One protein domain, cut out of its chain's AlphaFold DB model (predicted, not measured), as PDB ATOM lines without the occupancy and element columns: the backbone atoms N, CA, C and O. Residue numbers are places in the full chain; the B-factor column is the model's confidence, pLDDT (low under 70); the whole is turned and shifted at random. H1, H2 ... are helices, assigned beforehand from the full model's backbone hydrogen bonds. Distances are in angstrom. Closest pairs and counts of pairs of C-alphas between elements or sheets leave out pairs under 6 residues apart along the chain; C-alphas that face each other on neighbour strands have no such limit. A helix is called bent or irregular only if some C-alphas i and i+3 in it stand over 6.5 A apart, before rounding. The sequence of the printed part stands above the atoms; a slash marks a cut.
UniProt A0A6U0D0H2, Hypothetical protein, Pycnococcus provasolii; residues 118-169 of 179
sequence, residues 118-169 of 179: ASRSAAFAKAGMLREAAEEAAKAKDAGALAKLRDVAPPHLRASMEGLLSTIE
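What this domain is: This is residues 118 to 169 of the 179 residues of the protein "Hypothetical protein" of Pycnococcus provasolii (UniProt A0A6U0D0H2). Three short helices, H2, H3 and H4, stand side by side as a tight up-and-down bundle, their centres making a triangle, and a fourth, H1, packs beside H2 on the side away from H4. H1, H2 and H4 form a bowed layer with H3 on its inner side, and the chain folds back at each tight link. The printed part has 52 residues with four named helices, in the order H1, H2, H3, H4, and no named strand; the class is all helix. The whole is compact, with a radius of gyration of the C-alphas of 9.3 A, and the C-alphas span 25 by 23 by 13 A.

How they stand to each other: H1, residues 118 to 126, and H2, residues 130 to 139, are a helical hairpin and touch, closest at the C-alphas of Ser 121 and Ala 133, 4.1 A apart; they run opposite ways at a shallow tilt of 8 degrees. H2 and H3, residues 143 to 152, are a second hairpin and touch, with the C-alphas of Ala 134 and Leu 146 closest at 5.5 A, opposite ways at a shallow tilt of 13 degrees. H1 and H3 only just touch, with 3 pairs of C-alphas within 8 A, the closest those of Ala 125 and Leu 149 at 7.6 A. H3 and H4, residues 155 to 169, are the third hairpin and touch, closest at the C-alphas of Arg 150 and Arg 158, 5.1 A apart, opposite ways at a shallow tilt of 12 degrees. H4 also touches H2, with the C-alphas of Ala 138 and Leu 164 closest at 6.4 A; these two run the same way at a shallow tilt of 6 degrees. H1 and H4 are apart. H2, H3 and H4 are a bundle, up and down, each running against the one before it. Every O i to N i+4 pair is within hydrogen-bond range in H1, H2 and H3; in H4 it is 10 of 11.

Where its parts are: H1 begins with C-alpha 118 at (-9.472, -42.615, -3.874) and is 12.3 A long from first to last C-alpha. H2 is 14.2 A long and H3 14.7 A; H3 begins with C-alpha 143 at (-10.951, -37.028, 5.037). H4, the longest helix with 15 residues, is 21.3 A long and ends with C-alpha 169 at (-6.598, -33.138, 10.407). H4 is neither bent nor irregular, but only just: C-alphas 156 and 159 are 6.0 A apart.

The domain as a whole: The outline is rounded, and the two C-alphas farthest apart, those of Ala 127 and Glu 169, are 26.9 A apart. The printed part has no cut, and its three links are tight. The mean pLDDT of the printed part is 93.5, and no printed residue is under 70.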
ATOM      1  N   ALA A 118      -8.040 -42.875  -4.037       92.88
ATOM      2  CA  ALA A 118      -9.472 -42.615  -3.874       92.88
ATOM      3  C   ALA A 118     -10.312 -43.704  -4.562       92.88
ATOM      4  O   ALA A 118     -11.241 -44.248  -3.965       92.88
ATOM      5  N   SER A 119      -9.922 -44.119  -5.777       94.75
ATOM      6  CA  SER A 119     -10.559 -45.251  -6.466       94.75
ATOM      7  C   SER A 119     -10.389 -46.563  -5.693       94.75
ATOM      8  O   SER A 119     -11.320 -47.364  -5.656       94.75
ATOM      9  N   ARG A 120      -9.237 -46.787  -5.037       96.69
ATOM     10  CA  ARG A 120      -9.034 -47.970  -4.179       96.69
ATOM     11  C   ARG A 120      -9.984 -47.975  -2.993       96.69
ATOM     12  O   ARG A 120     -10.650 -48.981  -2.763       96.69
ATOM     13  N   SER A 121     -10.070 -46.854  -2.281       96.56
ATOM     14  CA  SER A 121     -10.989 -46.687  -1.156       96.56
ATOM     15  C   SER A 121     -12.442 -46.934  -1.577       96.56
ATOM     16  O   SER A 121     -13.119 -47.782  -0.993       96.56
ATOM     17  N   ALA A 122     -12.896 -46.289  -2.657       95.50
ATOM     18  CA  ALA A 122     -14.247 -46.464  -3.185       95.50
ATOM     19  C   ALA A 122     -14.540 -47.913  -3.613       95.50
ATOM     20  O   ALA A 122     -15.623 -48.436  -3.344       95.50
ATOM     21  N   ALA A 123     -13.579 -48.593  -4.244       96.31
ATOM     22  CA  ALA A 123     -13.754 -49.980  -4.661       96.31
ATOM     23  C   ALA A 123     -13.801 -50.950  -3.467       96.31
ATOM     24  O   ALA A 123     -14.656 -51.834  -3.445       96.31
ATOM     25  N   PHE A 124     -12.957 -50.772  -2.444       97.12
ATOM     26  CA  PHE A 124     -13.062 -51.559  -1.207       97.12
ATOM     27  C   PHE A 124     -14.402 -51.331  -0.503       97.12
ATOM     28  O   PHE A 124     -15.028 -52.294  -0.058       97.12
ATOM     29  N   ALA A 125     -14.886 -50.087  -0.472       95.56
ATOM     30  CA  ALA A 125     -16.192 -49.760   0.088       95.56
ATOM     31  C   ALA A 125     -17.320 -50.491  -0.655       95.56
ATOM     32  O   ALA A 125     -18.156 -51.138  -0.026       95.56
ATOM     33  N   LYS A 126     -17.292 -50.472  -1.997       94.75
ATOM     34  CA  LYS A 126     -18.247 -51.201  -2.847       94.75
ATOM     35  C   LYS A 126     -18.189 -52.720  -2.638       94.75
ATOM     36  O   LYS A 126     -19.214 -53.384  -2.736       94.75
ATOM     37  N   ALA A 127     -17.019 -53.268  -2.304       94.31
ATOM     38  CA  ALA A 127     -16.836 -54.681  -1.960       94.31
ATOM     39  C   ALA A 127     -17.240 -55.037  -0.507       94.31
ATOM     40  O   ALA A 127     -17.062 -56.182  -0.075       94.31
ATOM     41  N   GLY A 128     -17.745 -54.069   0.272       93.50
ATOM     42  CA  GLY A 128     -18.104 -54.242   1.684       93.50
ATOM     43  C   GLY A 128     -16.900 -54.358   2.629       93.50
ATOM     44  O   GLY A 128     -17.050 -54.763   3.779       93.50
ATOM     45  N   MET A 129     -15.699 -54.022   2.157       94.75
ATOM     46  CA  MET A 129     -14.436 -54.105   2.895       94.75
ATOM     47  C   MET A 129     -14.127 -52.754   3.550       94.75
ATOM     48  O   MET A 129     -13.240 -52.013   3.127       94.75
ATOM     49  N   LEU A 130     -14.934 -52.383   4.550       95.25
ATOM     50  CA  LEU A 130     -14.928 -51.031   5.127       95.25
ATOM     51  C   LEU A 130     -13.615 -50.665   5.832       95.25
ATOM     52  O   LEU A 130     -13.221 -49.500   5.809       95.25
ATOM     53  N   ARG A 131     -12.931 -51.637   6.445       94.62
ATOM     54  CA  ARG A 131     -11.643 -51.399   7.112       94.62
ATOM     55  C   ARG A 131     -10.580 -51.003   6.089       94.62
ATOM     56  O   ARG A 131      -9.952 -49.960   6.223       94.62
ATOM     57  N   GLU A 132     -10.447 -51.790   5.032       95.69
ATOM     58  CA  GLU A 132      -9.507 -51.556   3.940       95.69
ATOM     59  C   GLU A 132      -9.837 -50.262   3.185       95.69
ATOM     60  O   GLU A 132      -8.939 -49.507   2.812       95.69
ATOM     61  N   ALA A 133     -11.127 -49.958   3.009       96.62
ATOM     62  CA  ALA A 133     -11.572 -48.703   2.413       96.62
ATOM     63  C   ALA A 133     -11.128 -47.480   3.230       96.62
ATOM     64  O   ALA A 133     -10.669 -46.494   2.647       96.62
ATOM     65  N   ALA A 134     -11.240 -47.551   4.560       95.88
ATOM     66  CA  ALA A 134     -10.807 -46.489   5.462       95.88
ATOM     67  C   ALA A 134      -9.286 -46.315   5.470       95.88
ATOM     68  O   ALA A 134      -8.799 -45.188   5.410       95.88
ATOM     69  N   GLU A 135      -8.530 -47.413   5.482       94.56
ATOM     70  CA  GLU A 135      -7.069 -47.366   5.393       94.56
ATOM     71  C   GLU A 135      -6.599 -46.702   4.092       94.56
ATOM     72  O   GLU A 135      -5.692 -45.869   4.114       94.56
ATOM     73  N   GLU A 136      -7.214 -47.032   2.952       96.12
ATOM     74  CA  GLU A 136      -6.869 -46.402   1.674       96.12
ATOM     75  C   GLU A 136      -7.307 -44.933   1.597       96.12
ATOM     76  O   GLU A 136      -6.554 -44.121   1.060       96.12
ATOM     77  N   ALA A 137      -8.457 -44.567   2.179       95.25
ATOM     78  CA  ALA A 137      -8.877 -43.165   2.287       95.25
ATOM     79  C   ALA A 137      -7.877 -42.352   3.121       95.25
ATOM     80  O   ALA A 137      -7.455 -41.270   2.711       95.25
ATOM     81  N   ALA A 138      -7.431 -42.908   4.251       94.44
ATOM     82  CA  ALA A 138      -6.459 -42.262   5.120       94.44
ATOM     83  C   ALA A 138      -5.099 -42.077   4.433       94.44
ATOM     84  O   ALA A 138      -4.541 -40.981   4.456       94.44
ATOM     85  N   LYS A 139      -4.593 -43.107   3.737       93.69
ATOM     86  CA  LYS A 139      -3.362 -43.004   2.926       93.69
ATOM     87  C   LYS A 139      -3.488 -41.962   1.814       93.69
ATOM     88  O   LYS A 139      -2.518 -41.275   1.509       93.69
ATOM     89  N   ALA A 140      -4.674 -41.843   1.218       93.50
ATOM     90  CA  ALA A 140      -4.976 -40.841   0.201       93.50
ATOM     91  C   ALA A 140      -5.226 -39.434   0.778       93.50
ATOM     92  O   ALA A 140      -5.419 -38.503  -0.001       93.50
ATOM     93  N   LYS A 141      -5.205 -39.265   2.112       93.25
ATOM     94  CA  LYS A 141      -5.578 -38.031   2.827       93.25
ATOM     95  C   LYS A 141      -6.986 -37.531   2.469       93.25
ATOM     96  O   LYS A 141      -7.257 -36.334   2.512       93.25
ATOM     97  N   ASP A 142      -7.890 -38.447   2.131       93.06
ATOM     98  CA  ASP A 142      -9.276 -38.141   1.786       93.06
ATOM     99  C   ASP A 142     -10.159 -38.221   3.039       93.06
ATOM    100  O   ASP A 142     -10.827 -39.223   3.314       93.06
ATOM    101  N   ALA A 143     -10.134 -37.144   3.830       92.75
ATOM    102  CA  ALA A 143     -10.951 -37.028   5.037       92.75
ATOM    103  C   ALA A 143     -12.458 -37.117   4.727       92.75
ATOM    104  O   ALA A 143     -13.222 -37.676   5.513       92.75
ATOM    105  N   GLY A 144     -12.893 -36.628   3.560       93.50
ATOM    106  CA  GLY A 144     -14.295 -36.658   3.147       93.50
ATOM    107  C   GLY A 144     -14.801 -38.077   2.879       93.50
ATOM    108  O   GLY A 144     -15.876 -38.451   3.352       93.50
ATOM    109  N   ALA A 145     -14.031 -38.890   2.152       93.00
ATOM    110  CA  ALA A 145     -14.350 -40.301   1.948       93.00
ATOM    111  C   ALA A 145     -14.320 -41.081   3.267       93.00
ATOM    112  O   ALA A 145     -15.226 -41.871   3.535       93.00
ATOM    113  N   LEU A 146     -13.325 -40.823   4.120       94.31
ATOM    114  CA  LEU A 146     -13.198 -41.487   5.415       94.31
ATOM    115  C   LEU A 146     -14.369 -41.162   6.362       94.31
ATOM    116  O   LEU A 146     -14.895 -42.066   7.011       94.31
ATOM    117  N   ALA A 147     -14.836 -39.910   6.388       94.38
ATOM    118  CA  ALA A 147     -16.013 -39.509   7.157       94.38
ATOM    119  C   ALA A 147     -17.284 -40.235   6.683       94.38
ATOM    120  O   ALA A 147     -18.016 -40.796   7.497       94.38
ATOM    121  N   LYS A 148     -17.504 -40.323   5.363       94.62
ATOM    122  CA  LYS A 148     -18.636 -41.078   4.794       94.62
ATOM    123  C   LYS A 148     -18.585 -42.562   5.164       94.62
ATOM    124  O   LYS A 148     -19.617 -43.154   5.467       94.62
ATOM    125  N   LEU A 149     -17.392 -43.165   5.149       95.00
ATOM    126  CA  LEU A 149     -17.197 -44.562   5.547       95.00
ATOM    127  C   LEU A 149     -17.518 -44.782   7.027       95.00
ATOM    128  O   LEU A 149     -18.191 -45.756   7.355       95.00
ATOM    129  N   ARG A 150     -17.097 -43.866   7.906       94.75
ATOM    130  CA  ARG A 150     -17.431 -43.898   9.338       94.75
ATOM    131  C   ARG A 150     -18.942 -43.897   9.556       94.75
ATOM    132  O   ARG A 150     -19.442 -44.699  10.344       94.75
ATOM    133  N   ASP A 151     -19.679 -43.047   8.848       94.31
ATOM    134  CA  ASP A 151     -21.124 -42.899   9.061       94.31
ATOM    135  C   ASP A 151     -21.887 -44.208   8.795       94.31
ATOM    136  O   ASP A 151     -22.805 -44.562   9.541       94.31
ATOM    137  N   VAL A 152     -21.445 -44.994   7.809       93.62
ATOM    138  CA  VAL A 152     -22.044 -46.298   7.465       93.62
ATOM    139  C   VAL A 152     -21.406 -47.493   8.185       93.62
ATOM    140  O   VAL A 152     -21.926 -48.606   8.110       93.62
ATOM    141  N   ALA A 153     -20.284 -47.298   8.881       93.50
ATOM    142  CA  ALA A 153     -19.544 -48.376   9.527       93.50
ATOM    143  C   ALA A 153     -20.186 -48.847  10.848       93.50
ATOM    144  O   ALA A 153     -20.822 -48.061  11.550       93.50
ATOM    145  N   PRO A 154     -19.986 -50.115  11.252       93.00
ATOM    146  CA  PRO A 154     -20.381 -50.599  12.573       93.00
ATOM    147  C   PRO A 154     -19.544 -49.949  13.696       93.00
ATOM    148  O   PRO A 154     -18.402 -49.547  13.449       93.00
ATOM    149  N   PRO A 155     -20.041 -49.906  14.952       91.19
ATOM    150  CA  PRO A 155     -19.407 -49.163  16.051       91.19
ATOM    151  C   PRO A 155     -17.920 -49.469  16.270       91.19
ATOM    152  O   PRO A 155     -17.121 -48.561  16.474       91.19
ATOM    153  N   HIS A 156     -17.526 -50.740  16.152       87.31
ATOM    154  CA  HIS A 156     -16.138 -51.166  16.343       87.31
ATOM    155  C   HIS A 156     -15.176 -50.654  15.253       87.31
ATOM    156  O   HIS A 156     -13.982 -50.535  15.508       87.31
ATOM    157  N   LEU A 157     -15.665 -50.349  14.043       92.81
ATOM    158  CA  LEU A 157     -14.859 -49.733  12.980       92.81
ATOM    159  C   LEU A 157     -14.893 -48.203  13.046       92.81
ATOM    160  O   LEU A 157     -13.894 -47.573  12.707       92.81
ATOM    161  N   ARG A 158     -15.993 -47.607  13.526       93.62
ATOM    162  CA  ARG A 158     -16.127 -46.147  13.675       93.62
ATOM    163  C   ARG A 158     -15.020 -45.546  14.533       93.62
ATOM    164  O   ARG A 158     -14.350 -44.630  14.070       93.62
ATOM    165  N   ALA A 159     -14.766 -46.125  15.707       90.56
ATOM    166  CA  ALA A 159     -13.715 -45.653  16.611       90.56
ATOM    167  C   ALA A 159     -12.325 -45.650  15.940       90.56
ATOM    168  O   ALA A 159     -11.542 -44.717  16.098       90.56
ATOM    169  N   SER A 160     -12.031 -46.671  15.126       90.88
ATOM    170  CA  SER A 160     -10.780 -46.725  14.361       90.88
ATOM    171  C   SER A 160     -10.717 -45.647  13.278       90.88
ATOM    172  O   SER A 160      -9.657 -45.066  13.060       90.88
ATOM    173  N   MET A 161     -11.825 -45.385  12.581       93.94
ATOM    174  CA  MET A 161     -11.895 -44.366  11.530       93.94
ATOM    175  C   MET A 161     -11.799 -42.944  12.102       93.94
ATOM    176  O   MET A 161     -11.184 -42.084  11.478       93.94
ATOM    177  N   GLU A 162     -12.334 -42.700  13.300       91.94
ATOM    178  CA  GLU A 162     -12.196 -41.427  14.023       91.94
ATOM    179  C   GLU A 162     -10.737 -41.119  14.376       91.94
ATOM    180  O   GLU A 162     -10.273 -40.004  14.142       91.94
ATOM    181  N   GLY A 163      -9.984 -42.116  14.853       91.06
ATOM    182  CA  GLY A 163      -8.543 -41.965  15.090       91.06
ATOM    183  C   GLY A 163      -7.743 -41.667  13.813       91.06
ATOM    184  O   GLY A 163      -6.770 -40.911  13.838       91.06
ATOM    185  N   LEU A 164      -8.161 -42.220  12.671       92.19
ATOM    186  CA  LEU A 164      -7.553 -41.903  11.376       92.19
ATOM    187  C   LEU A 164      -7.899 -40.478  10.913       92.19
ATOM    188  O   LEU A 164      -7.021 -39.785  10.405       92.19
ATOM    189  N   LEU A 165      -9.139 -40.018  11.117       91.62
ATOM    190  CA  LEU A 165      -9.568 -38.653  10.781       91.62
ATOM    191  C   LEU A 165      -8.782 -37.598  11.565       91.62
ATOM    192  O   LEU A 165      -8.218 -36.690  10.956       91.62
ATOM    193  N   SER A 166      -8.663 -37.764  12.885       90.00
ATOM    194  CA  SER A 166      -7.912 -36.826  13.730       90.00
ATOM    195  C   SER A 166      -6.435 -36.740  13.335       90.00
ATOM    196  O   SER A 166      -5.834 -35.667  13.375       90.00
ATOM    197  N   THR A 167      -5.856 -37.852  12.874       90.19
ATOM    198  CA  THR A 167      -4.482 -37.889  12.357       90.19
ATOM    199  C   THR A 167      -4.337 -37.068  11.070       90.19
ATOM    200  O   THR A 167      -3.370 -36.323  10.920       90.19
ATOM    201  N   ILE A 168      -5.291 -37.170  10.139       88.62
ATOM    202  CA  ILE A 168      -5.267 -36.413   8.875       88.62
ATOM    203  C   ILE A 168      -5.420 -34.909   9.143       88.62
ATOM    204  O   ILE A 168      -4.682 -34.105   8.572       88.62
ATOM    205  N   GLU A 169      -6.338 -34.533  10.033       84.44
ATOM    206  CA  GLU A 169      -6.598 -33.138  10.407       84.44
ATOM    207  C   GLU A 169      -5.413 -32.518  11.164       84.44
ATOM    208  O   GLU A 169      -4.985 -31.408  10.842       84.44
TER     209      GLU A 169